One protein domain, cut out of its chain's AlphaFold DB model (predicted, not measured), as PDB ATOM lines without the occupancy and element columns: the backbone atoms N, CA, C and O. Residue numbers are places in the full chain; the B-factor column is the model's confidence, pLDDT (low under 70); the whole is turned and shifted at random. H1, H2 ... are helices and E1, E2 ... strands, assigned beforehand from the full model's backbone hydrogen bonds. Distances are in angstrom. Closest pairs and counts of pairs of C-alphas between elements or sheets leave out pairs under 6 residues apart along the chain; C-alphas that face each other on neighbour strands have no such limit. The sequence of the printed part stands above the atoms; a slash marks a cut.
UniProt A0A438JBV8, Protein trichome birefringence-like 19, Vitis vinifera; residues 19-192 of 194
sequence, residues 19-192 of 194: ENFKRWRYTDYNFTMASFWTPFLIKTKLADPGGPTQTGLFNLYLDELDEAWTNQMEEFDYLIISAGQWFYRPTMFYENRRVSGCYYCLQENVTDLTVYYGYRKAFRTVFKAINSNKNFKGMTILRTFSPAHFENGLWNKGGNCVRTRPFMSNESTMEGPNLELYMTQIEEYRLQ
ATOM      1  N   GLU A  19     -10.139 -36.314  -7.330       95.12
ATOM      2  CA  GLU A  19      -9.169 -35.232  -7.535       95.12
ATOM      3  C   GLU A  19      -7.820 -35.711  -8.101       95.12
ATOM      4  O   GLU A  19      -7.025 -34.915  -8.598       95.12
ATOM      5  N   ASN A  20      -7.573 -37.021  -8.086       96.12
ATOM      6  CA  ASN A  20      -6.431 -37.645  -8.746       96.12
ATOM      7  C   ASN A  20      -6.530 -37.629 -10.283       96.12
ATOM      8  O   ASN A  20      -5.522 -37.811 -10.972       96.12
ATOM      9  N   PHE A  21      -7.729 -37.410 -10.830       97.06
ATOM     10  CA  PHE A  21      -8.013 -37.476 -12.262       97.06
ATOM     11  C   PHE A  21      -8.790 -36.238 -12.702       97.06
ATOM     12  O   PHE A  21     -10.019 -36.235 -12.775       97.06
ATOM     13  N   LYS A  22      -8.054 -35.169 -13.012       97.50
ATOM     14  CA  LYS A  22      -8.640 -33.885 -13.410       97.50
ATOM     15  C   LYS A  22      -8.552 -33.672 -14.904       97.50
ATOM     16  O   LYS A  22      -7.546 -34.005 -15.529       97.50
ATOM     17  N   ARG A  23      -9.576 -33.032 -15.459       97.81
ATOM     18  CA  ARG A  23      -9.599 -32.552 -16.838       97.81
ATOM     19  C   ARG A  23     -10.154 -31.137 -16.885       97.81
ATOM     20  O   ARG A  23     -11.218 -30.848 -16.345       97.81
ATOM     21  N   TRP A  24      -9.439 -30.269 -17.578       97.62
ATOM     22  CA  TRP A  24      -9.727 -28.851 -17.704       97.62
ATOM     23  C   TRP A  24      -9.824 -28.466 -19.169       97.62
ATOM     24  O   TRP A  24      -8.957 -28.832 -19.964       97.62
ATOM     25  N   ARG A  25     -10.846 -27.682 -19.515       97.31
ATOM     26  CA  ARG A  25     -10.986 -27.095 -20.849       97.31
ATOM     27  C   ARG A  25     -10.842 -25.583 -20.778       97.31
ATOM     28  O   ARG A  25     -11.645 -24.903 -20.143       97.31
ATOM     29  N   TYR A  26      -9.849 -25.063 -21.485       96.38
ATOM     30  CA  TYR A  26      -9.670 -23.643 -21.751       96.38
ATOM     31  C   TYR A  26     -10.460 -23.300 -23.013       96.38
ATOM     32  O   TYR A  26      -9.994 -23.524 -24.133       96.38
ATOM     33  N   THR A  27     -11.687 -22.811 -22.832       94.25
ATOM     34  CA  THR A  27     -12.642 -22.563 -23.927       94.25
ATOM     35  C   THR A  27     -12.115 -21.575 -24.957       94.25
ATOM     36  O   THR A  27     -12.311 -21.789 -26.149       94.25
ATOM     37  N   ASP A  28     -11.385 -20.558 -24.506       94.31
ATOM     38  CA  ASP A  28     -10.888 -19.461 -25.342       94.31
ATOM     39  C   ASP A  28      -9.820 -19.920 -26.345       94.31
ATOM     40  O   ASP A  28      -9.621 -19.292 -27.382       94.31
ATOM     41  N   TYR A  29      -9.154 -21.039 -26.049       93.62
ATOM     42  CA  TYR A  29      -8.080 -21.608 -26.866       93.62
ATOM     43  C   TYR A  29      -8.429 -22.974 -27.452       93.62
ATOM     44  O   TYR A  29      -7.593 -23.574 -28.123       93.62
ATOM     45  N   ASN A  30      -9.631 -23.493 -27.168       93.19
ATOM     46  CA  ASN A  30     -10.003 -24.878 -27.452       93.19
ATOM     47  C   ASN A  30      -8.920 -25.883 -27.001       93.19
ATOM     48  O   ASN A  30      -8.609 -26.851 -27.690       93.19
ATOM     49  N   PHE A  31      -8.311 -25.616 -25.843       95.19
ATOM     50  CA  PHE A  31      -7.203 -26.393 -25.299       95.19
ATOM     51  C   PHE A  31      -7.693 -27.220 -24.114       95.19
ATOM     52  O   PHE A  31      -8.344 -26.697 -23.206       95.19
ATOM     53  N   THR A  32      -7.376 -28.513 -24.118       97.06
ATOM     54  CA  THR A  32      -7.722 -29.427 -23.027       97.06
ATOM     55  C   THR A  32      -6.453 -29.904 -22.345       97.06
ATOM     56  O   THR A  32      -5.510 -30.338 -22.998       97.06
ATOM     57  N   MET A  33      -6.452 -29.851 -21.019       97.50
ATOM     58  CA  MET A  33      -5.390 -30.391 -20.183       97.50
ATOM     59  C   MET A  33      -5.993 -31.422 -19.244       97.50
ATOM     60  O   MET A  33      -7.014 -31.159 -18.614       97.50
ATOM     61  N   ALA A  34      -5.355 -32.580 -19.119       97.69
ATOM     62  CA  ALA A  34      -5.729 -33.578 -18.132       97.69
ATOM     63  C   ALA A  34      -4.519 -33.998 -17.304       97.69
ATOM     64  O   ALA A  34      -3.386 -33.996 -17.784       97.69
ATOM     65  N   SER A  35      -4.780 -34.355 -16.053       97.25
ATOM     66  CA  SER A  35      -3.805 -34.920 -15.134       97.25
ATOM     67  C   SER A  35      -4.294 -36.286 -14.686       97.25
ATOM     68  O   SER A  35      -5.408 -36.407 -14.181       97.25
ATOM     69  N   PHE A  36      -3.437 -37.294 -14.837       97.56
ATOM     70  CA  PHE A  36      -3.696 -38.665 -14.412       97.56
ATOM     71  C   PHE A  36      -2.715 -39.035 -13.307       97.56
ATOM     72  O   PHE A  36      -1.510 -39.156 -13.547       97.56
ATOM     73  N   TRP A  37      -3.211 -39.219 -12.088       96.94
ATOM     74  CA  TRP A  37      -2.385 -39.695 -10.989       96.94
ATOM     75  C   TRP A  37      -2.089 -41.189 -11.146       96.94
ATOM     76  O   TRP A  37      -2.829 -42.058 -10.692       96.94
ATOM     77  N   THR A  38      -0.966 -41.484 -11.787       97.19
ATOM     78  CA  THR A  38      -0.452 -42.845 -11.950       97.19
ATOM     79  C   THR A  38       1.026 -42.883 -11.539       97.19
ATOM     80  O   THR A  38       1.930 -42.802 -12.371       97.19
ATOM     81  N   PRO A  39       1.328 -42.948 -10.227       96.88
ATOM     82  CA  PRO A  39       2.679 -42.711  -9.707       96.88
ATOM     83  C   PRO A  39       3.750 -43.689 -10.217       96.88
ATOM     84  O   PRO A  39       4.943 -43.383 -10.148       96.88
ATOM     85  N   PHE A  40       3.325 -44.849 -10.726       98.12
ATOM     86  CA  PHE A  40       4.185 -45.870 -11.318       98.12
ATOM     87  C   PHE A  40       3.982 -46.043 -12.833       98.12
ATOM     88  O   PHE A  40       4.729 -46.807 -13.438       98.12
ATOM     89  N   LEU A  41       3.008 -45.357 -13.452       98.38
ATOM     90  CA  LEU A  41       2.586 -45.451 -14.869       98.38
ATOM     91  C   LEU A  41       2.021 -46.815 -15.318       98.38
ATOM     92  O   LEU A  41       1.298 -46.898 -16.311       98.38
ATOM     93  N   ILE A  42       2.357 -47.885 -14.606       98.62
ATOM     94  CA  ILE A  42       1.864 -49.248 -14.805       98.62
ATOM     95  C   ILE A  42       0.783 -49.593 -13.786       98.62
ATOM     96  O   ILE A  42       0.637 -48.938 -12.745       98.62
ATOM     97  N   LYS A  43       0.044 -50.665 -14.070       98.56
ATOM     98  CA  LYS A  43      -1.002 -51.157 -13.186       98.56
ATOM     99  C   LYS A  43      -0.426 -51.420 -11.802       98.56
ATOM    100  O   LYS A  43       0.576 -52.118 -11.633       98.56
ATOM    101  N   THR A  44      -1.106 -50.860 -10.811       98.00
ATOM    102  CA  THR A  44      -0.656 -50.863  -9.425       98.00
ATOM    103  C   THR A  44      -1.819 -51.175  -8.493       98.00
ATOM    104  O   THR A  44      -2.948 -50.754  -8.731       98.00
ATOM    105  N   LYS A  45      -1.548 -51.889  -7.399       97.31
ATOM    106  CA  LYS A  45      -2.497 -52.065  -6.293       97.31
ATOM    107  C   LYS A  45      -1.800 -51.817  -4.960       97.31
ATOM    108  O   LYS A  45      -0.758 -52.409  -4.704       97.31
ATOM    109  N   LEU A  46      -2.394 -51.001  -4.089       96.62
ATOM    110  CA  LEU A  46      -1.977 -50.930  -2.688       96.62
ATOM    111  C   LEU A  46      -2.340 -52.258  -2.007       96.62
ATOM    112  O   LEU A  46      -3.518 -52.589  -1.884       96.62
ATOM    113  N   ALA A  47      -1.331 -53.045  -1.644       95.50
ATOM    114  CA  ALA A  47      -1.506 -54.361  -1.034       95.50
ATOM    115  C   ALA A  47      -1.679 -54.255   0.482       95.50
ATOM    116  O   ALA A  47      -2.551 -54.909   1.046       95.50
ATOM    117  N   ASP A  48      -0.880 -53.399   1.116       95.75
ATOM    118  CA  ASP A  48      -0.945 -53.122   2.548       95.75
ATOM    119  C   ASP A  48      -0.665 -51.627   2.783       95.75
ATOM    120  O   ASP A  48       0.432 -51.177   2.458       95.75
ATOM    121  N   PRO A  49      -1.620 -50.835   3.309       93.94
ATOM    122  CA  PRO A  49      -1.405 -49.427   3.651       93.94
ATOM    123  C   PRO A  49      -0.323 -49.196   4.713       93.94
ATOM    124  O   PRO A  49       0.354 -48.168   4.671       93.94
ATOM    125  N   GLY A  50      -0.153 -50.137   5.647       90.62
ATOM    126  CA  GLY A  50       0.894 -50.096   6.661       90.62
ATOM    127  C   GLY A  50       2.243 -50.397   6.026       90.62
ATOM    128  O   GLY A  50       3.141 -49.561   6.051       90.62
ATOM    129  N   GLY A  51       2.374 -51.543   5.367       89.19
ATOM    130  CA  GLY A  51       3.617 -51.971   4.739       89.19
ATOM    131  C   GLY A  51       4.797 -52.046   5.725       89.19
ATOM    132  O   GLY A  51       4.706 -51.649   6.890       89.19
ATOM    133  N   PRO A  52       5.966 -52.513   5.272       88.88
ATOM    134  CA  PRO A  52       7.120 -52.695   6.156       88.88
ATOM    135  C   PRO A  52       7.702 -51.374   6.691       88.88
ATOM    136  O   PRO A  52       8.417 -51.365   7.690       88.88
ATOM    137  N   THR A  53       7.403 -50.244   6.044       88.19
ATOM    138  CA  THR A  53       7.983 -48.925   6.353       88.19
ATOM    139  C   THR A  53       6.968 -47.874   6.788       88.19
ATOM    140  O   THR A  53       7.323 -46.697   6.834       88.19
ATOM    141  N   GLN A  54       5.712 -48.246   7.067       90.62
ATOM    142  CA  GLN A  54       4.618 -47.285   7.320       90.62
ATOM    143  C   GLN A  54       4.362 -46.329   6.142       90.62
ATOM    144  O   GLN A  54       3.812 -45.241   6.293       90.62
ATOM    145  N   THR A  55       4.787 -46.728   4.941       91.19
ATOM    146  CA  THR A  55       4.565 -45.987   3.691       91.19
ATOM    147  C   THR A  55       3.873 -46.855   2.643       91.19
ATOM    148  O   THR A  55       3.914 -46.531   1.458       91.19
ATOM    149  N   GLY A  56       3.245 -47.946   3.072       94.19
ATOM    150  CA  GLY A  56       2.530 -48.887   2.225       94.19
ATOM    151  C   GLY A  56       3.415 -49.850   1.428       94.19
ATOM    152  O   GLY A  56       4.585 -49.579   1.162       94.19
ATOM    153  N   LEU A  57       2.821 -50.980   1.048       96.88
ATOM    154  CA  LEU A  57       3.355 -51.999   0.148       96.88
ATOM    155  C   LEU A  57       2.513 -52.024  -1.129       96.88
ATOM    156  O   LEU A  57       1.293 -52.194  -1.069       96.88
ATOM    157  N   PHE A  58       3.156 -51.878  -2.285       97.88
ATOM    158  CA  PHE A  58       2.473 -51.769  -3.576       97.88
ATOM    159  C   PHE A  58       2.778 -52.967  -4.469       97.88
ATOM    160  O   PHE A  58       3.936 -53.294  -4.699       97.88
ATOM    161  N   ASN A  59       1.750 -53.592  -5.033       98.25
ATOM    162  CA  ASN A  59       1.914 -54.567  -6.104       98.25
ATOM    163  C   ASN A  59       2.039 -53.822  -7.434       98.25
ATOM    164  O   ASN A  59       1.092 -53.137  -7.827       98.25
ATOM    165  N   LEU A  60       3.168 -53.984  -8.121       98.56
ATOM    166  CA  LEU A  60       3.414 -53.463  -9.462       98.56
ATOM    167  C   LEU A  60       3.358 -54.603 -10.476       98.56
ATOM    168  O   LEU A  60       4.145 -55.546 -10.390       98.56
ATOM    169  N   TYR A  61       2.453 -54.503 -11.445       98.69
ATOM    170  CA  TYR A  61       2.347 -55.457 -12.547       98.69
ATOM    171  C   TYR A  61       3.195 -54.932 -13.705       98.69
ATOM    172  O   TYR A  61       2.767 -54.068 -14.464       98.69
ATOM    173  N   LEU A  62       4.442 -55.396 -13.780       98.62
ATOM    174  CA  LEU A  62       5.496 -54.816 -14.613       98.62
ATOM    175  C   LEU A  62       5.226 -54.929 -16.121       98.62
ATOM    176  O   LEU A  62       5.873 -54.239 -16.907       98.62
ATOM    177  N   ASP A  63       4.281 -55.775 -16.518       98.25
ATOM    178  CA  ASP A  63       3.842 -56.047 -17.885       98.25
ATOM    179  C   ASP A  63       2.387 -55.622 -18.174       98.25
ATOM    180  O   ASP A  63       1.908 -55.832 -19.288       98.25
ATOM    181  N   GLU A  64       1.697 -54.984 -17.220       98.56
ATOM    182  CA  GLU A  64       0.335 -54.453 -17.389       98.56
ATOM    183  C   GLU A  64       0.325 -52.920 -17.218       98.56
ATOM    184  O   GLU A  64       0.863 -52.375 -16.255       98.56
ATOM    185  N   LEU A  65      -0.307 -52.194 -18.142       98.06
ATOM    186  CA  LEU A  65      -0.397 -50.730 -18.080       98.06
ATOM    187  C   LEU A  65      -1.510 -50.269 -17.142       98.06
ATOM    188  O   LEU A  65      -2.493 -50.975 -16.932       98.06
ATOM    189  N   ASP A  66      -1.370 -49.052 -16.620       98.00
ATOM    190  CA  ASP A  66      -2.465 -48.391 -15.923       98.00
ATOM    191  C   ASP A  66      -3.499 -47.872 -16.937       98.00
ATOM    192  O   ASP A  66      -3.214 -47.027 -17.792       98.00
ATOM    193  N   GLU A  67      -4.714 -48.404 -16.845       97.00
ATOM    194  CA  GLU A  67      -5.842 -48.066 -17.715       97.00
ATOM    195  C   GLU A  67      -6.303 -46.613 -17.546       97.00
ATOM    196  O   GLU A  67      -6.877 -46.044 -18.475       97.00
ATOM    197  N   ALA A  68      -6.009 -45.982 -16.402       95.44
ATOM    198  CA  ALA A  68      -6.476 -44.632 -16.104       95.44
ATOM    199  C   ALA A  68      -6.002 -43.595 -17.134       95.44
ATOM    200  O   ALA A  68      -6.779 -42.722 -17.525       95.44
ATOM    201  N   TRP A  69      -4.752 -43.708 -17.597       96.38
ATOM    202  CA  TRP A  69      -4.196 -42.824 -18.625       96.38
ATOM    203  C   TRP A  69      -4.200 -43.463 -20.016       96.38
ATOM    204  O   TRP A  69      -4.437 -42.768 -21.002       96.38
ATOM    205  N   THR A  70      -3.971 -44.777 -20.125       97.12
ATOM    206  CA  THR A  70      -3.850 -45.430 -21.441       97.12
ATOM    207  C   THR A  70      -5.156 -45.444 -22.225       97.12
ATOM    208  O   THR A  70      -5.118 -45.250 -23.437       97.12
ATOM    209  N   ASN A  71      -6.308 -45.566 -21.556       96.00
ATOM    210  CA  ASN A  71      -7.613 -45.523 -22.226       96.00
ATOM    211  C   ASN A  71      -7.952 -44.142 -22.808       96.00
ATOM    212  O   ASN A  71      -8.850 -44.042 -23.635       96.00
ATOM    213  N   GLN A  72      -7.256 -43.087 -22.375       95.31
ATOM    214  CA  GLN A  72      -7.529 -41.702 -22.773       95.31
ATOM    215  C   GLN A  72      -6.393 -41.085 -23.593       95.31
ATOM    216  O   GLN A  72      -6.544 -39.982 -24.107       95.31
ATOM    217  N   MET A  73      -5.243 -41.755 -23.733       95.94
ATOM    218  CA  MET A  73      -4.057 -41.133 -24.334       95.94
ATOM    219  C   MET A  73      -4.263 -40.725 -25.800       95.94
ATOM    220  O   MET A  73      -3.665 -39.752 -26.246       95.94
ATOM    221  N   GLU A  74      -5.129 -41.433 -26.535       96.94
ATOM    222  CA  GLU A  74      -5.455 -41.148 -27.942       96.94
ATOM    223  C   GLU A  74      -6.199 -39.814 -28.128       96.94
ATOM    224  O   GLU A  74      -6.240 -39.288 -29.237       96.94
ATOM    225  N   GLU A  75      -6.744 -39.239 -27.052       95.88
ATOM    226  CA  GLU A  75      -7.449 -37.953 -27.069       95.88
ATOM    227  C   GLU A  75      -6.508 -36.737 -27.018       95.88
ATOM    228  O   GLU A  75      -6.973 -35.605 -27.157       95.88
ATOM    229  N   PHE A  76      -5.205 -36.939 -26.784       97.25
ATOM    230  CA  PHE A  76      -4.257 -35.853 -26.535       97.25
ATOM    231  C   PHE A  76      -3.202 -35.719 -27.635       97.25
ATOM    232  O   PHE A  76      -2.563 -36.687 -28.042       97.25
ATOM    233  N   ASP A  77      -2.927 -34.474 -28.031       97.88
ATOM    234  CA  ASP A  77      -1.824 -34.142 -28.943       97.88
ATOM    235  C   ASP A  77      -0.447 -34.248 -28.270       97.88
ATOM    236  O   ASP A  77       0.577 -34.419 -28.934       97.88
ATOM    237  N   TYR A  78      -0.409 -34.148 -26.938       98.19
ATOM    238  CA  TYR A  78       0.807 -34.201 -26.136       98.19
ATOM    239  C   TYR A  78       0.605 -35.087 -24.912       98.19
ATOM    240  O   TYR A  78      -0.326 -34.881 -24.135       98.19
ATOM    241  N   LEU A  79       1.531 -36.019 -24.695       97.94
ATOM    242  CA  LEU A  79       1.570 -36.860 -23.504       97.94
ATOM    243  C   LEU A  79       2.847 -36.566 -22.716       97.94
ATOM    244  O   LEU A  79       3.947 -36.824 -23.197       97.94
ATOM    245  N   ILE A  80       2.716 -36.038 -21.497       98.19
ATOM    246  CA  ILE A  80       3.855 -35.788 -20.606       98.19
ATOM    247  C   ILE A  80       3.885 -36.881 -19.541       98.19
ATOM    248  O   ILE A  80       3.026 -36.915 -18.664       98.19
ATOM    249  N   ILE A  81       4.890 -37.756 -19.593       97.44
ATOM    250  CA  ILE A  81       5.061 -38.836 -18.612       97.44
ATOM    251  C   ILE A  81       6.190 -38.520 -17.632       97.44
ATOM    252  O   ILE A  81       7.265 -38.047 -18.012       97.44
ATOM    253  N   SER A  82       5.945 -38.791 -16.350       97.19
ATOM    254  CA  SER A  82       6.917 -38.622 -15.272       97.19
ATOM    255  C   SER A  82       6.638 -39.607 -14.144       97.19
ATOM    256  O   SER A  82       5.510 -39.705 -13.673       97.19
ATOM    257  N   ALA A  83       7.672 -40.315 -13.695       97.06
ATOM    258  CA  ALA A  83       7.618 -41.191 -12.531       97.06
ATOM    259  C   ALA A  83       9.018 -41.325 -11.921       97.06
ATOM    260  O   ALA A  83      10.017 -41.096 -12.601       97.06
ATOM    261  N   GLY A  84       9.101 -41.655 -10.632       95.94
ATOM    262  CA  GLY A  84      10.382 -41.678  -9.921       95.94
ATOM    263  C   GLY A  84      10.230 -41.946  -8.435       95.94
ATOM    264  O   GLY A  84      10.398 -43.070  -7.986       95.94
ATOM    265  N   GLN A  85       9.872 -40.913  -7.673       93.88
ATOM    266  CA  GLN A  85       9.920 -40.927  -6.204       93.88
ATOM    267  C   GLN A  85       9.134 -42.081  -5.555       93.88
ATOM    268  O   GLN A  85       9.554 -42.621  -4.535       93.88
ATOM    269  N   TRP A  86       8.020 -42.502  -6.158       95.25
ATOM    270  CA  TRP A  86       7.203 -43.605  -5.646       95.25
ATOM    271  C   TRP A  86       7.880 -44.978  -5.728       95.25
ATOM    272  O   TRP A  86       7.571 -45.838  -4.909       95.25
ATOM    273  N   PHE A  87       8.848 -45.172  -6.629       96.25
ATOM    274  CA  PHE A  87       9.590 -46.431  -6.746       96.25
ATOM    275  C   PHE A  87      10.481 -46.722  -5.534       96.25
ATOM    276  O   PHE A  87      10.819 -47.875  -5.306       96.25
ATOM    277  N   TYR A  88      10.789 -45.720  -4.703       93.88
ATOM    278  CA  TYR A  88      11.481 -45.941  -3.431       93.88
ATOM    279  C   TYR A  88      10.591 -46.555  -2.334       93.88
ATOM    280  O   TYR A  88      11.087 -46.854  -1.248       93.88
ATOM    281  N   ARG A  89       9.284 -46.732  -2.570       94.88
ATOM    282  CA  ARG A  89       8.399 -47.424  -1.621       94.88
ATOM    283  C   ARG A  89       8.567 -48.945  -1.733       94.88
ATOM    284  O   ARG A  89       8.863 -49.438  -2.822       94.88
ATOM    285  N   PRO A  90       8.315 -49.694  -0.644       96.62
ATOM    286  CA  PRO A  90       8.231 -51.146  -0.701       96.62
ATOM    287  C   PRO A  90       7.271 -51.603  -1.799       96.62
ATOM    288  O   PRO A  90       6.112 -51.174  -1.851       96.62
ATOM    289  N   THR A  91       7.748 -52.476  -2.679       97.81
ATOM    290  CA  THR A  91       6.967 -52.951  -3.825       97.81
ATOM    291  C   THR A  91       7.119 -54.452  -4.016       97.81
ATOM    292  O   THR A  91       8.198 -55.003  -3.839       97.81
ATOM    293  N   MET A  92       6.031 -55.116  -4.390       97.88
ATOM    294  CA  MET A  92       6.018 -56.489  -4.890       97.88
ATOM    295  C   MET A  92       5.908 -56.440  -6.410       97.88
ATOM    296  O   MET A  92       5.007 -55.789  -6.942       97.88
ATOM    297  N   PHE A  93       6.796 -57.134  -7.110       98.56
ATOM    298  CA  PHE A  93       6.808 -57.171  -8.566       98.56
ATOM    299  C   PHE A  93       6.054 -58.390  -9.083       98.56
ATOM    300  O   PHE A  93       6.275 -59.516  -8.632       98.56
ATOM    301  N   TYR A  94       5.175 -58.151 -10.050       98.56
ATOM    302  CA  TYR A  94       4.432 -59.176 -10.761       98.56
ATOM    303  C   TYR A  94       4.779 -59.122 -12.246       98.56
ATOM    304  O   TYR A  94       4.752 -58.055 -12.852       98.56
ATOM    305  N   GLU A  95       5.057 -60.284 -12.826       98.19
ATOM    306  CA  GLU A  95       5.165 -60.498 -14.271       98.19
ATOM    307  C   GLU A  95       4.288 -61.694 -14.638       98.19
ATOM    308  O   GLU A  95       4.321 -62.730 -13.967       98.19
ATOM    309  N   ASN A  96       3.462 -61.566 -15.675       97.75
ATOM    310  CA  ASN A  96       2.437 -62.545 -16.035       97.75
ATOM    311  C   ASN A  96       1.563 -62.940 -14.830       97.75
ATOM    312  O   ASN A  96       1.216 -64.110 -14.642       97.75
ATOM    313  N   ARG A  97       1.259 -61.957 -13.968       96.50
ATOM    314  CA  ARG A  97       0.503 -62.115 -12.711       96.50
ATOM    315  C   ARG A  97       1.116 -63.096 -11.705       96.50
ATOM    316  O   ARG A  97       0.414 -63.597 -10.829       96.50
ATOM    317  N   ARG A  98       2.421 -63.354 -11.790       97.81
ATOM    318  CA  ARG A  98       3.185 -64.143 -10.815       97.81
ATOM    319  C   ARG A  98       4.247 -63.274 -10.167       97.81
ATOM    320  O   ARG A  98       4.798 -62.400 -10.827       97.81
ATOM    321  N   VAL A  99       4.537 -63.529  -8.893       97.69
ATOM    322  CA  VAL A  99       5.591 -62.809  -8.168       97.69
ATOM    323  C   VAL A  99       6.936 -63.091  -8.837       97.69
ATOM    324  O   VAL A  99       7.339 -64.249  -8.934       97.69
ATOM    325  N   SER A 100       7.610 -62.039  -9.302       97.38
ATOM    326  CA  SER A 100       8.961 -62.114  -9.876       97.38
ATOM    327  C   SER A 100      10.048 -61.635  -8.909       97.38
ATOM    328  O   SER A 100      11.224 -61.924  -9.106       97.38
ATOM    329  N   GLY A 101       9.653 -60.944  -7.841       97.88
ATOM    330  CA  GLY A 101      10.523 -60.463  -6.775       97.88
ATOM    331  C   GLY A 101       9.864 -59.309  -6.032       97.88
ATOM    332  O   GLY A 101       8.662 -59.069  -6.165       97.88
ATOM    333  N   CYS A 102      10.648 -58.572  -5.264       97.69
ATOM    334  CA  CYS A 102      10.192 -57.368  -4.587       97.69
ATOM    335  C   CYS A 102      11.313 -56.333  -4.508       97.69
ATOM    336  O   CYS A 102      12.448 -56.649  -4.822       97.69
ATOM    337  N   TYR A 103      11.010 -55.114  -4.083       97.19
ATOM    338  CA  TYR A 103      12.011 -54.164  -3.608       97.19
ATOM    339  C   TYR A 103      11.657 -53.773  -2.181       97.19
ATOM    340  O   TYR A 103      10.554 -53.272  -1.932       97.19
ATOM    341  N   TYR A 104      12.588 -54.011  -1.255       94.94
ATOM    342  CA  TYR A 104      12.481 -53.613   0.150       94.94
ATOM    343  C   TYR A 104      11.155 -54.033   0.817       94.94
ATOM    344  O   TYR A 104      10.568 -53.296   1.612       94.94
ATOM    345  N   CYS A 105      10.648 -55.221   0.470       92.81
ATOM    346  CA  CYS A 105       9.381 -55.733   0.996       92.81
ATOM    347  C   CYS A 105       9.508 -56.364   2.390       92.81
ATOM    348  O   CYS A 105       8.489 -56.564   3.050       92.81
ATOM    349  N   LEU A 106      10.736 -56.671   2.832       92.00
ATOM    350  CA  LEU A 106      11.044 -57.347   4.101       92.00
ATOM    351  C   LEU A 106      10.263 -58.662   4.302       92.00
ATOM    352  O   LEU A 106       9.919 -59.016   5.427       92.00
ATOM    353  N   GLN A 107       9.964 -59.376   3.213       89.00
ATOM    354  CA  GLN A 107       9.301 -60.678   3.261       89.00
ATOM    355  C   GLN A 107      10.317 -61.805   3.127       89.00
ATOM    356  O   GLN A 107      11.166 -61.801   2.236       89.00
ATOM    357  N   GLU A 108      10.191 -62.807   3.990       87.06
ATOM    358  CA  GLU A 108      10.940 -64.050   3.854       87.06
ATOM    359  C   GLU A 108      10.480 -64.803   2.593       87.06
ATOM    360  O   GLU A 108       9.296 -64.811   2.255       87.06
ATOM    361  N   ASN A 109      11.412 -65.462   1.900       91.69
ATOM    362  CA  ASN A 109      11.166 -66.269   0.691       91.69
ATOM    363  C   ASN A 109      10.760 -65.504  -0.586       91.69
ATOM    364  O   ASN A 109      10.355 -66.133  -1.564       91.69
ATOM    365  N   VAL A 110      10.916 -64.178  -0.626       94.81
ATOM    366  CA  VAL A 110      10.787 -63.385  -1.859       94.81
ATOM    367  C   VAL A 110      12.139 -62.767  -2.194       94.81
ATOM    368  O   VAL A 110      12.795 -62.189  -1.332       94.81
ATOM    369  N   THR A 111      12.584 -62.898  -3.444       96.38
ATOM    370  CA  THR A 111      13.850 -62.301  -3.882       96.38
ATOM    371  C   THR A 111      13.765 -60.778  -3.828       96.38
ATOM    372  O   THR A 111      12.949 -60.182  -4.535       96.38
ATOM    373  N   ASP A 112      14.630 -60.158  -3.022       95.56
ATOM    374  CA  ASP A 112      14.812 -58.707  -3.013       95.56
ATOM    375  C   ASP A 112      15.639 -58.297  -4.241       95.56
ATOM    376  O   ASP A 112      16.788 -58.704  -4.434       95.56
ATOM    377  N   LEU A 113      14.991 -57.546  -5.117       97.12
ATOM    378  CA  LEU A 113      15.512 -56.970  -6.339       97.12
ATOM    379  C   LEU A 113      15.704 -55.469  -6.127       97.12
ATOM    380  O   LEU A 113      15.063 -54.822  -5.302       97.12
ATOM    381  N   THR A 114      16.575 -54.872  -6.930       95.75
ATOM    382  CA  THR A 114      16.830 -53.435  -6.827       95.75
ATOM    383  C   THR A 114      15.615 -52.621  -7.276       95.75
ATOM    384  O   THR A 114      14.863 -53.032  -8.162       95.75
ATOM    385  N   VAL A 115      15.475 -51.401  -6.749       95.75
ATOM    386  CA  VAL A 115      14.490 -50.421  -7.247       95.75
ATOM    387  C   VAL A 115      14.582 -50.233  -8.769       95.75
ATOM    388  O   VAL A 115      13.569 -50.080  -9.454       95.75
ATOM    389  N   TYR A 116      15.797 -50.326  -9.318       97.19
ATOM    390  CA  TYR A 116      16.070 -50.186 -10.745       97.19
ATOM    391  C   TYR A 116      15.444 -51.304 -11.581       97.19
ATOM    392  O   TYR A 116      15.100 -51.056 -12.732       97.19
ATOM    393  N   TYR A 117      15.256 -52.510 -11.032       98.00
ATOM    394  CA  TYR A 117      14.599 -53.609 -11.743       98.00
ATOM    395  C   TYR A 117      13.150 -53.249 -12.097       98.00
ATOM    396  O   TYR A 117      12.779 -53.250 -13.275       98.00
ATOM    397  N   GLY A 118      12.357 -52.874 -11.088       97.62
ATOM    398  CA  GLY A 118      10.965 -52.468 -11.283       97.62
ATOM    399  C   GLY A 118      10.856 -51.195 -12.119       97.62
ATOM    400  O   GLY A 118      10.053 -51.129 -13.048       97.62
ATOM    401  N   TYR A 119      11.720 -50.214 -11.851       98.19
ATOM    402  CA  TYR A 119      11.751 -48.941 -12.573       98.19
ATOM    403  C   TYR A 119      12.054 -49.113 -14.067       98.19
ATOM    404  O   TYR A 119      11.334 -48.589 -14.919       98.19
ATOM    405  N   ARG A 120      13.073 -49.915 -14.402       98.31
ATOM    406  CA  ARG A 120      13.443 -50.240 -15.785       98.31
ATOM    407  C   ARG A 120      12.296 -50.912 -16.528       98.31
ATOM    408  O   ARG A 120      11.962 -50.522 -17.644       98.31
ATOM    409  N   LYS A 121      11.685 -51.923 -15.909       98.25
ATOM    410  CA  LYS A 121      10.580 -52.681 -16.503       98.25
ATOM    411  C   LYS A 121       9.342 -51.812 -16.716       98.25
ATOM    412  O   LYS A 121       8.769 -51.863 -17.799       98.25
ATOM    413  N   ALA A 122       8.992 -50.966 -15.748       98.44
ATOM    414  CA  ALA A 122       7.873 -50.038 -15.877       98.44
ATOM    415  C   ALA A 122       8.053 -49.100 -17.083       98.44
ATOM    416  O   ALA A 122       7.180 -49.045 -17.947       98.44
ATOM    417  N   PHE A 123       9.209 -48.435 -17.207       98.44
ATOM    418  CA  PHE A 123       9.477 -47.561 -18.356       98.44
ATOM    419  C   PHE A 123       9.519 -48.322 -19.681       98.44
ATOM    420  O   PHE A 123       8.965 -47.843 -20.669       98.44
ATOM    421  N   ARG A 124      10.095 -49.529 -19.707       98.19
ATOM    422  CA  ARG A 124      10.070 -50.389 -20.895       98.19
ATOM    423  C   ARG A 124       8.645 -50.682 -21.357       98.19
ATOM    424  O   ARG A 124       8.354 -50.574 -22.546       98.19
ATOM    425  N   THR A 125       7.766 -51.046 -20.428       98.38
ATOM    426  CA  THR A 125       6.360 -51.360 -20.708       98.38
ATOM    427  C   THR A 125       5.606 -50.127 -21.198       98.38
ATOM    428  O   THR A 125       4.947 -50.198 -22.235       98.38
ATOM    429  N   VAL A 126       5.774 -48.983 -20.531       98.19
ATOM    430  CA  VAL A 126       5.161 -47.704 -20.928       98.19
ATOM    431  C   VAL A 126       5.610 -47.280 -22.323       98.19
ATOM    432  O   VAL A 126       4.778 -46.985 -23.178       98.19
ATOM    433  N   PHE A 127       6.916 -47.285 -22.596       97.56
ATOM    434  CA  PHE A 127       7.424 -46.884 -23.903       97.56
ATOM    435  C   PHE A 127       6.974 -47.827 -25.015       97.56
ATOM    436  O   PHE A 127       6.528 -47.364 -26.065       97.56
ATOM    437  N   LYS A 128       7.022 -49.144 -24.778       96.62
ATOM    438  CA  LYS A 128       6.513 -50.130 -25.736       96.62
ATOM    439  C   LYS A 128       5.038 -49.879 -26.045       96.62
ATOM    440  O   LYS A 128       4.646 -49.963 -27.206       96.62
ATOM    441  N   ALA A 129       4.226 -49.570 -25.039       96.12
ATOM    442  CA  ALA A 129       2.806 -49.296 -25.215       96.12
ATOM    443  C   ALA A 129       2.546 -48.062 -26.082       96.12
ATOM    444  O   ALA A 129       1.797 -48.144 -27.051       96.12
ATOM    445  N   ILE A 130       3.220 -46.955 -25.773       96.69
ATOM    446  CA  ILE A 130       3.099 -45.703 -26.526       96.69
ATOM    447  C   ILE A 130       3.537 -45.916 -27.981       96.69
ATOM    448  O   ILE A 130       2.796 -45.589 -28.898       96.69
ATOM    449  N   ASN A 131       4.699 -46.538 -28.202       94.88
ATOM    450  CA  ASN A 131       5.256 -46.729 -29.545       94.88
ATOM    451  C   ASN A 131       4.494 -47.760 -30.391       94.88
ATOM    452  O   ASN A 131       4.540 -47.707 -31.618       94.88
ATOM    453  N   SER A 132       3.821 -48.725 -29.757       94.94
ATOM    454  CA  SER A 132       3.031 -49.741 -30.467       94.94
ATOM    455  C   SER A 132       1.576 -49.333 -30.698       94.94
ATOM    456  O   SER A 132       0.901 -49.959 -31.523       94.94
ATOM    457  N   ASN A 133       1.086 -48.284 -30.030       96.06
ATOM    458  CA  ASN A 133      -0.255 -47.776 -30.268       96.06
ATOM    459  C   ASN A 133      -0.297 -46.985 -31.587       96.06
ATOM    460  O   ASN A 133       0.266 -45.903 -31.720       96.06
ATOM    461  N   LYS A 134      -1.007 -47.532 -32.580       95.44
ATOM    462  CA  LYS A 134      -1.127 -46.939 -33.921       95.44
ATOM    463  C   LYS A 134      -2.083 -45.748 -33.988       95.44
ATOM    464  O   LYS A 134      -2.010 -44.991 -34.960       95.44
ATOM    465  N   ASN A 135      -2.981 -45.609 -33.023       97.06
ATOM    466  CA  ASN A 135      -4.007 -44.573 -32.992       97.06
ATOM    467  C   ASN A 135      -3.491 -43.288 -32.339       97.06
ATOM    468  O   ASN A 135      -3.891 -42.201 -32.747       97.06
ATOM    469  N   PHE A 136      -2.554 -43.388 -31.394       97.12
ATOM    470  CA  PHE A 136      -1.903 -42.223 -30.810       97.12
ATOM    471  C   PHE A 136      -0.995 -41.536 -31.842       97.12
ATOM    472  O   PHE A 136      -0.023 -42.117 -32.331       97.12
ATOM    473  N   LYS A 137      -1.331 -40.292 -32.203       95.38
ATOM    474  CA  LYS A 137      -0.567 -39.459 -33.158       95.38
ATOM    475  C   LYS A 137       0.187 -38.303 -32.497       95.38
ATOM    476  O   LYS A 137       0.869 -37.555 -33.193       95.38
ATOM    477  N   GLY A 138       0.040 -38.156 -31.183       95.94
ATOM    478  CA  GLY A 138       0.620 -37.063 -30.420       95.94
ATOM    479  C   GLY A 138       2.121 -37.206 -30.171       95.94
ATOM    480  O   GLY A 138       2.753 -38.226 -30.455       95.94
ATOM    481  N   MET A 139       2.700 -36.162 -29.586       97.00
ATOM    482  CA  MET A 139       4.089 -36.153 -29.140       97.00
ATOM    483  C   MET A 139       4.182 -36.585 -27.677       97.00
ATOM    484  O   MET A 139       3.558 -35.995 -26.796       97.00
ATOM    485  N   THR A 140       5.024 -37.578 -27.394       97.00
ATOM    486  CA  THR A 140       5.346 -37.958 -26.013       97.00
ATOM    487  C   THR A 140       6.581 -37.215 -25.520       97.00
ATOM    488  O   THR A 140       7.638 -37.246 -26.152       97.00
ATOM    489  N   ILE A 141       6.458 -36.586 -24.355       97.25
ATOM    490  CA  ILE A 141       7.531 -35.907 -23.637       97.25
ATOM    491  C   ILE A 141       7.815 -36.688 -22.358       97.25
ATOM    492  O   ILE A 141       6.953 -36.862 -21.496       97.25
ATOM    493  N   LEU A 142       9.058 -37.129 -22.212       96.94
ATOM    494  CA  LEU A 142       9.548 -37.720 -20.977       96.94
ATOM    495  C   LEU A 142      10.101 -36.618 -20.072       96.94
ATOM    496  O   LEU A 142      11.145 -36.037 -20.374       96.94
ATOM    497  N   ARG A 143       9.450 -36.366 -18.934       96.88
ATOM    498  CA  ARG A 143      10.068 -35.599 -17.849       96.88
ATOM    499  C   ARG A 143      10.931 -36.551 -17.031       96.88
ATOM    500  O   ARG A 143      10.416 -37.444 -16.352       96.88
ATOM    501  N   THR A 144      12.240 -36.344 -17.108       95.12
ATOM    502  CA  THR A 144      13.210 -37.228 -16.471       95.12
ATOM    503  C   THR A 144      13.151 -37.177 -14.945       95.12
ATOM    504  O   THR A 144      12.502 -36.307 -14.355       95.12
ATOM    505  N   PHE A 145      13.813 -38.142 -14.301       95.31
ATOM    506  CA  PHE A 145      13.879 -38.246 -12.848       95.31
ATOM    507  C   PHE A 145      14.281 -36.913 -12.194       95.31
ATOM    508  O   PHE A 145      15.288 -36.300 -12.547       95.31
ATOM    509  N   SER A 146      13.482 -36.478 -11.217       91.81
ATOM    510  CA  SER A 146      13.696 -35.250 -10.451       91.81
ATOM    511  C   SER A 146      14.096 -35.623  -9.020       91.81
ATOM    512  O   SER A 146      13.245 -36.139  -8.286       91.81
ATOM    513  N   PRO A 147      15.360 -35.394  -8.617       90.69
ATOM    514  CA  PRO A 147      15.836 -35.697  -7.270       90.69
ATOM    515  C   PRO A 147      15.098 -34.911  -6.188       90.69
ATOM    516  O   PRO A 147      14.651 -33.782  -6.407       90.69
ATOM    517  N   ALA A 148      15.001 -35.506  -5.000       88.88
ATOM    518  CA  ALA A 148      14.554 -34.792  -3.815       88.88
ATOM    519  C   ALA A 148      15.692 -33.909  -3.278       88.88
ATOM    520  O   ALA A 148      16.858 -34.290  -3.346       88.88
ATOM    521  N   HIS A 149      15.338 -32.756  -2.712       88.94
ATOM    522  CA  HIS A 149      16.293 -31.771  -2.189       88.94
ATOM    523  C   HIS A 149      16.148 -31.564  -0.675       88.94
ATOM    524  O   HIS A 149      16.504 -30.508  -0.162       88.94
ATOM    525  N   PHE A 150      15.595 -32.557   0.033       90.31
ATOM    526  CA  PHE A 150      15.520 -32.509   1.489       90.31
ATOM    527  C   PHE A 150      16.926 -32.532   2.091       90.31
ATOM    528  O   PHE A 150      17.779 -33.331   1.706       90.31
ATOM    529  N   GLU A 151      17.133 -31.666   3.067       89.81
ATOM    530  CA  GLU A 151      18.300 -31.590   3.931       89.81
ATOM    531  C   GLU A 151      17.901 -32.007   5.349       89.81
ATOM    532  O   GLU A 151      16.723 -31.994   5.709       89.81
ATOM    533  N   ASN A 152      18.884 -32.371   6.175       91.38
ATOM    534  CA  ASN A 152      18.685 -32.706   7.592       91.38
ATOM    535  C   ASN A 152      17.716 -33.877   7.866       91.38
ATOM    536  O   ASN A 152      17.281 -34.065   8.997       91.38
ATOM    537  N   GLY A 153      17.385 -34.683   6.855       90.38
ATOM    538  CA  GLY A 153      16.511 -35.841   7.003       90.38
ATOM    539  C   GLY A 153      15.858 -36.260   5.691       90.38
ATOM    540  O   GLY A 153      15.985 -35.602   4.661       90.38
ATOM    541  N   LEU A 154      15.135 -37.378   5.739       88.12
ATOM    542  CA  LEU A 154      14.295 -37.835   4.631       88.12
ATOM    543  C   LEU A 154      12.942 -37.114   4.650       88.12
ATOM    544  O   LEU A 154      12.535 -36.565   5.675       88.12
ATOM    545  N   TRP A 155      12.204 -37.212   3.542       86.62
ATOM    546  CA  TRP A 155      10.866 -36.626   3.378       86.62
ATOM    547  C   TRP A 155       9.882 -36.988   4.508       86.62
ATOM    548  O   TRP A 155       9.013 -36.191   4.840       86.62
ATOM    549  N   ASN A 156      10.027 -38.172   5.119       85.25
ATOM    550  CA  ASN A 156       9.197 -38.670   6.223       85.25
ATOM    551  C   ASN A 156       9.930 -38.756   7.574       85.25
ATOM    552  O   ASN A 156       9.407 -39.348   8.513       85.25
ATOM    553  N   LYS A 157      11.146 -38.209   7.680       90.12
ATOM    554  CA  LYS A 157      11.965 -38.243   8.907       90.12
ATOM    555  C   LYS A 157      12.438 -36.848   9.325       90.12
ATOM    556  O   LYS A 157      13.561 -36.695   9.791       90.12
ATOM    557  N   GLY A 158      11.594 -35.835   9.124       90.00
ATOM    558  CA  GLY A 158      11.875 -34.458   9.544       90.00
ATOM    559  C   GLY A 158      12.838 -33.681   8.641       90.00
ATOM    560  O   GLY A 158      13.346 -32.648   9.065       90.00
ATOM    561  N   GLY A 159      13.086 -34.152   7.411       93.06
ATOM    562  CA  GLY A 159      13.860 -33.397   6.427       93.06
ATOM    563  C   GLY A 159      13.187 -32.076   6.046       93.06
ATOM    564  O   GLY A 159      11.961 -31.957   6.067       93.06
ATOM    565  N   ASN A 160      13.989 -31.076   5.683       91.56
ATOM    566  CA  ASN A 160      13.526 -29.733   5.332       91.56
ATOM    567  C   ASN A 160      14.206 -29.193   4.065       91.56
ATOM    568  O   ASN A 160      15.201 -29.737   3.602       91.56
ATOM    569  N   CYS A 161      13.647 -28.129   3.487       90.06
ATOM    570  CA  CYS A 161      14.171 -27.469   2.287       90.06
ATOM    571  C   CYS A 161      14.403 -25.982   2.597       90.06
ATOM    572  O   CYS A 161      13.578 -25.140   2.251       90.06
ATOM    573  N   VAL A 162      15.480 -25.663   3.319       91.69
ATOM    574  CA  VAL A 162      15.719 -24.303   3.852       91.69
ATOM    575  C   VAL A 162      16.458 -23.371   2.890       91.69
ATOM    576  O   VAL A 162      16.552 -22.170   3.141       91.69
ATOM    577  N   ARG A 163      17.000 -23.901   1.790       90.62
ATOM    578  CA  ARG A 163      17.723 -23.102   0.796       90.62
ATOM    579  C   ARG A 163      16.800 -22.083   0.127       90.62
ATOM    580  O   ARG A 163      15.703 -22.405  -0.314       90.62
ATOM    581  N   THR A 164      17.294 -20.855  -0.003       95.12
ATOM    582  CA  THR A 164      16.572 -19.711  -0.593       95.12
ATOM    583  C   THR A 164      17.076 -19.320  -1.980       95.12
ATOM    584  O   THR A 164      16.546 -18.398  -2.596       95.12
ATOM    585  N   ARG A 165      18.098 -20.017  -2.490       94.25
ATOM    586  CA  ARG A 165      18.627 -19.845  -3.846       94.25
ATOM    587  C   ARG A 165      18.862 -21.204  -4.512       94.25
ATOM    588  O   ARG A 165      19.134 -22.173  -3.800       94.25
ATOM    589  N   PRO A 166      18.806 -21.278  -5.853       90.44
ATOM    590  CA  PRO A 166      19.224 -22.466  -6.582       90.44
ATOM    591  C   PRO A 166      20.701 -22.797  -6.340       90.44
ATOM    592  O   PRO A 166      21.508 -21.919  -6.004       90.44
ATOM    593  N   PHE A 167      21.051 -24.059  -6.572       89.44
ATOM    594  CA  PHE A 167      22.442 -24.473  -6.692       89.44
ATOM    595  C   PHE A 167      23.102 -23.809  -7.899       89.44
ATOM    596  O   PHE A 167      22.513 -23.727  -8.980       89.44
ATOM    597  N   MET A 168      24.344 -23.377  -7.721       91.38
ATOM    598  CA  MET A 168      25.240 -23.077  -8.831       91.38
ATOM    599  C   MET A 168      25.742 -24.382  -9.464       91.38
ATOM    600  O   MET A 168      25.674 -25.454  -8.862       91.38
ATOM    601  N   SER A 169      26.272 -24.294 -10.684       86.50
ATOM    602  CA  SER A 169      26.697 -25.457 -11.478       86.50
ATOM    603  C   SER A 169      27.757 -26.341 -10.809       86.50
ATOM    604  O   SER A 169      27.891 -27.503 -11.174       86.50
ATOM    605  N   ASN A 170      28.504 -25.811  -9.842       90.25
ATOM    606  CA  ASN A 170      29.538 -26.515  -9.088       90.25
ATOM    607  C   ASN A 170      29.100 -26.935  -7.673       90.25
ATOM    608  O   ASN A 170      29.918 -27.462  -6.925       90.25
ATOM    609  N   GLU A 171      27.850 -26.676  -7.281       87.06
ATOM    610  CA  GLU A 171      27.356 -26.935  -5.920       87.06
ATOM    611  C   GLU A 171      26.463 -28.176  -5.826       87.06
ATOM    612  O   GLU A 171      26.105 -28.593  -4.724       87.06
ATOM    613  N   SER A 172      26.068 -28.753  -6.961       83.94
ATOM    614  CA  SER A 172      25.253 -29.961  -6.991       83.94
ATOM    615  C   SER A 172      25.544 -30.796  -8.225       83.94
ATOM    616  O   SER A 172      25.545 -30.306  -9.355       83.94
ATOM    617  N   THR A 173      25.735 -32.085  -7.986       84.44
ATOM    618  CA  THR A 173      25.818 -33.129  -8.998       84.44
ATOM    619  C   THR A 173      24.753 -34.178  -8.711       84.44
ATOM    620  O   THR A 173      24.362 -34.400  -7.565       84.44
ATOM    621  N   MET A 174      24.219 -34.799  -9.765       86.94
ATOM    622  CA  MET A 174      23.335 -35.951  -9.603       86.94
ATOM    623  C   MET A 174      24.202 -37.187  -9.377       86.94
ATOM    624  O   MET A 174      25.034 -37.510 -10.221       86.94
ATOM    625  N   GLU A 175      24.008 -37.874  -8.253       89.38
ATOM    626  CA  GLU A 175      24.880 -38.972  -7.820       89.38
ATOM    627  C   GLU A 175      24.075 -40.119  -7.208       89.38
ATOM    628  O   GLU A 175      22.892 -39.971  -6.871       89.38
ATOM    629  N   GLY A 176      24.742 -41.264  -7.036       92.06
ATOM    630  CA  GLY A 176      24.200 -42.418  -6.329       92.06
ATOM    631  C   GLY A 176      22.843 -42.865  -6.891       92.06
ATOM    632  O   GLY A 176      22.654 -42.855  -8.109       92.06
ATOM    633  N   PRO A 177      21.865 -43.212  -6.032       91.88
ATOM    634  CA  PRO A 177      20.574 -43.725  -6.491       91.88
ATOM    635  C   PRO A 177      19.799 -42.799  -7.434       91.88
ATOM    636  O   PRO A 177      19.082 -43.271  -8.316       91.88
ATOM    637  N   ASN A 178      19.967 -41.481  -7.292       92.25
ATOM    638  CA  ASN A 178      19.319 -40.511  -8.173       92.25
ATOM    639  C   ASN A 178      19.888 -40.577  -9.596       92.25
ATOM    640  O   ASN A 178      19.122 -40.559 -10.561       92.25
ATOM    641  N   LEU A 179      21.218 -40.682  -9.719       95.25
ATOM    642  CA  LEU A 179      21.880 -40.842 -11.012       95.25
ATOM    643  C   LEU A 179      21.505 -42.177 -11.653       95.25
ATOM    644  O   LEU A 179      21.188 -42.207 -12.836       95.25
ATOM    645  N   GLU A 180      21.467 -43.258 -10.877       96.38
ATOM    646  CA  GLU A 180      21.103 -44.589 -11.372       96.38
ATOM    647  C   GLU A 180      19.657 -44.653 -11.894       96.38
ATOM    648  O   GLU A 180      19.407 -45.226 -12.958       96.38
ATOM    649  N   LEU A 181      18.692 -44.015 -11.213       96.06
ATOM    650  CA  LEU A 181      17.322 -43.894 -11.730       96.06
ATOM    651  C   LEU A 181      17.279 -43.069 -13.017       96.06
ATOM    652  O   LEU A 181      16.640 -43.481 -13.987       96.06
ATOM    653  N   TYR A 182      17.968 -41.929 -13.057       96.38
ATOM    654  CA  TYR A 182      18.056 -41.120 -14.271       96.38
ATOM    655  C   TYR A 182      18.653 -41.919 -15.439       96.38
ATOM    656  O   TYR A 182      18.048 -41.988 -16.509       96.38
ATOM    657  N   MET A 183      19.789 -42.585 -15.230       97.38
ATOM    658  CA  MET A 183      20.463 -43.381 -16.258       97.38
ATOM    659  C   MET A 183      19.596 -44.554 -16.717       97.38
ATOM    660  O   MET A 183      19.416 -44.728 -17.920       97.38
ATOM    661  N   THR A 184      18.954 -45.274 -15.792       97.31
ATOM    662  CA  THR A 184      18.003 -46.350 -16.117       97.31
ATOM    663  C   THR A 184      16.879 -45.852 -17.030       97.31
ATOM    664  O   THR A 184      16.533 -46.509 -18.013       97.31
ATOM    665  N   GLN A 185      16.323 -44.672 -16.741       95.44
ATOM    666  CA  GLN A 185      15.269 -44.065 -17.554       95.44
ATOM    667  C   GLN A 185      15.765 -43.698 -18.960       95.44
ATOM    668  O   GLN A 185      15.088 -43.960 -19.955       95.44
ATOM    669  N   ILE A 186      16.950 -43.088 -19.039       96.00
ATOM    670  CA  ILE A 186      17.565 -42.651 -20.296       96.00
ATOM    671  C   ILE A 186      17.954 -43.843 -21.170       96.00
ATOM    672  O   ILE A 186      17.794 -43.777 -22.389       96.00
ATOM    673  N   GLU A 187      18.439 -44.932 -20.582       97.19
ATOM    674  CA  GLU A 187      18.741 -46.168 -21.303       97.19
ATOM    675  C   GLU A 187      17.490 -46.755 -21.955       97.19
ATOM    676  O   GLU A 187      17.490 -46.974 -23.166       97.19
ATOM    677  N   GLU A 188      16.399 -46.933 -21.201       96.75
ATOM    678  CA  GLU A 188      15.147 -47.450 -21.770       96.75
ATOM    679  C   GLU A 188      14.569 -46.510 -22.831       96.75
ATOM    680  O   GLU A 188      14.042 -46.990 -23.831       96.75
ATOM    681  N   TYR A 189      14.717 -45.190 -22.660       94.69
ATOM    682  CA  TYR A 189      14.309 -44.198 -23.658       94.69
ATOM    683  C   TYR A 189      15.135 -44.298 -24.948       94.69
ATOM    684  O   TYR A 189      14.584 -44.237 -26.045       94.69
ATOM    685  N   ARG A 190      16.458 -44.479 -24.843       94.62
ATOM    686  CA  ARG A 190      17.349 -44.627 -26.008       94.62
ATOM    687  C   ARG A 190      17.048 -45.893 -26.806       94.62
ATOM    688  O   ARG A 190      17.108 -45.838 -28.029       94.62
ATOM    689  N   LEU A 191      16.661 -46.985 -26.142       93.81
ATOM    690  CA  LEU A 191      16.256 -48.232 -26.805       93.81
ATOM    691  C   LEU A 191      15.001 -48.081 -27.681       93.81
ATOM    692  O   LEU A 191      14.763 -48.920 -28.541       93.81
ATOM    693  N   GLN A 192      14.215 -47.019 -27.491       85.44
ATOM    694  CA  GLN A 192      13.024 -46.749 -28.303       85.44
ATOM    695  C   GLN A 192      13.322 -46.039 -29.622       85.44
ATOM    696  O   GLN A 192      12.445 -45.957 -30.474       85.44
TER     697      GLN A 192
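What this domain is: This is residues 19 to 192 of the 194 residues of the protein "Protein trichome birefringence-like 19" of Vitis vinifera (UniProt A0A438JBV8). A strongly twisted sheet of four strands, E3, E4, E6 and E7, is covered on one face by the long helix H3, and H4 lies side by side with H3, away from the sheet. The hairpin E1 and E2 is set off to one side, the small parallel pair E5 and E8 lies near the later part of H3, and a long unnamed stretch loops outward, where residues 164 to 173 stick out. The printed part has 174 residues with four named helices and eight named strands, in the order E1 E2 E3 E4 H1 E5 H2 E6 E7 H3 E8 H4. The four-stranded sheet is mixed, in the order E3 E4 E6 E7, and the class is mixed, helices and strands. The whole is compact, with a radius of gyration of the C-alphas of 17.8 A and spans of 48 by 47 by 34 A.

How they stand to each other: Start at E1, residues 21 to 26, which forms an antiparallel hairpin with E2, residues 31 to 36; look for N 24 and O 33, 2.8 A apart. E3, residues 42 to 48, and E4, residues 57 to 65, form the next hairpin, with N 45 and O 59 at 3.0 A; E4 bends by 83 degrees at residue 62. H1, residues 67 to 70, only grazes the sheet of E3 and E4, and its closest C-alpha to E2 is that of Trp 69, 5.9 A from that of Phe 36. E5, residues 78 to 81, is the parallel neighbour of E8, residues 139 to 142, with N 79 and O 139 at 2.9 A. H2, residues 85 to 88, is only just on the four-stranded sheet, with 5 pairs of C-alphas within 10 A, and only grazes it. E6, residues 91 to 95, is parallel to E4, with N 62 and O 94 at 2.8 A, and makes an antiparallel hairpin with E7, residues 98 to 103, with N 93 and O 101 at 2.8 A. H3, residues 115 to 132, is on this sheet at a height of 9.1 A, over E4 and E6. It runs along the strands, at 26 degrees to E4 on the local plane; the closest C-alphas of the two are those of Leu 62 and Ala 122, 5.5 A apart. H3 touches H2 with residues 115 to 119 alone, the closest C-alphas being those of Phe 87 and Val 115, 6.3 A apart. H4, residues 176 to 192, touches H3 at a shallow tilt of 24 degrees, the same way, with the C-alphas of Arg 124 and Glu 188 closest at 5.9 A; H4 is not on the four-stranded sheet. Every O i to N i+4 pair is within hydrogen-bond range in H3, and 12 of 13 are in H4; H1 and H2 are too short for such a pair.

Where its parts are: Find C-alpha 21 at (-8.013, -37.476, -12.262), where E1 begins its 16.9 A; E2 returns over 16.8 A. E3 spans 18.0 A, E4 18.7 A, E6 13.0 A and E7 15.1 A, while H1, E5, H2 and E8 have four residues each. From C-alpha 115 at (14.490, -50.421, -7.247), H3 runs 25.9 A. H4 covers 25.0 A and ends at C-alpha 192, (13.024, -46.749, -28.303).

The domain as a whole: The C-alphas of Asp 28 and Asn 109 are the two farthest apart, at 57.9 A. The printed part has no cut. The links from E7 to H3, 11 residues, and from E8 to H4, 33 residues, are long; in the second, residues 164 to 173 stand free. The mean pLDDT of the printed part is 95.0, and no printed residue is under 70.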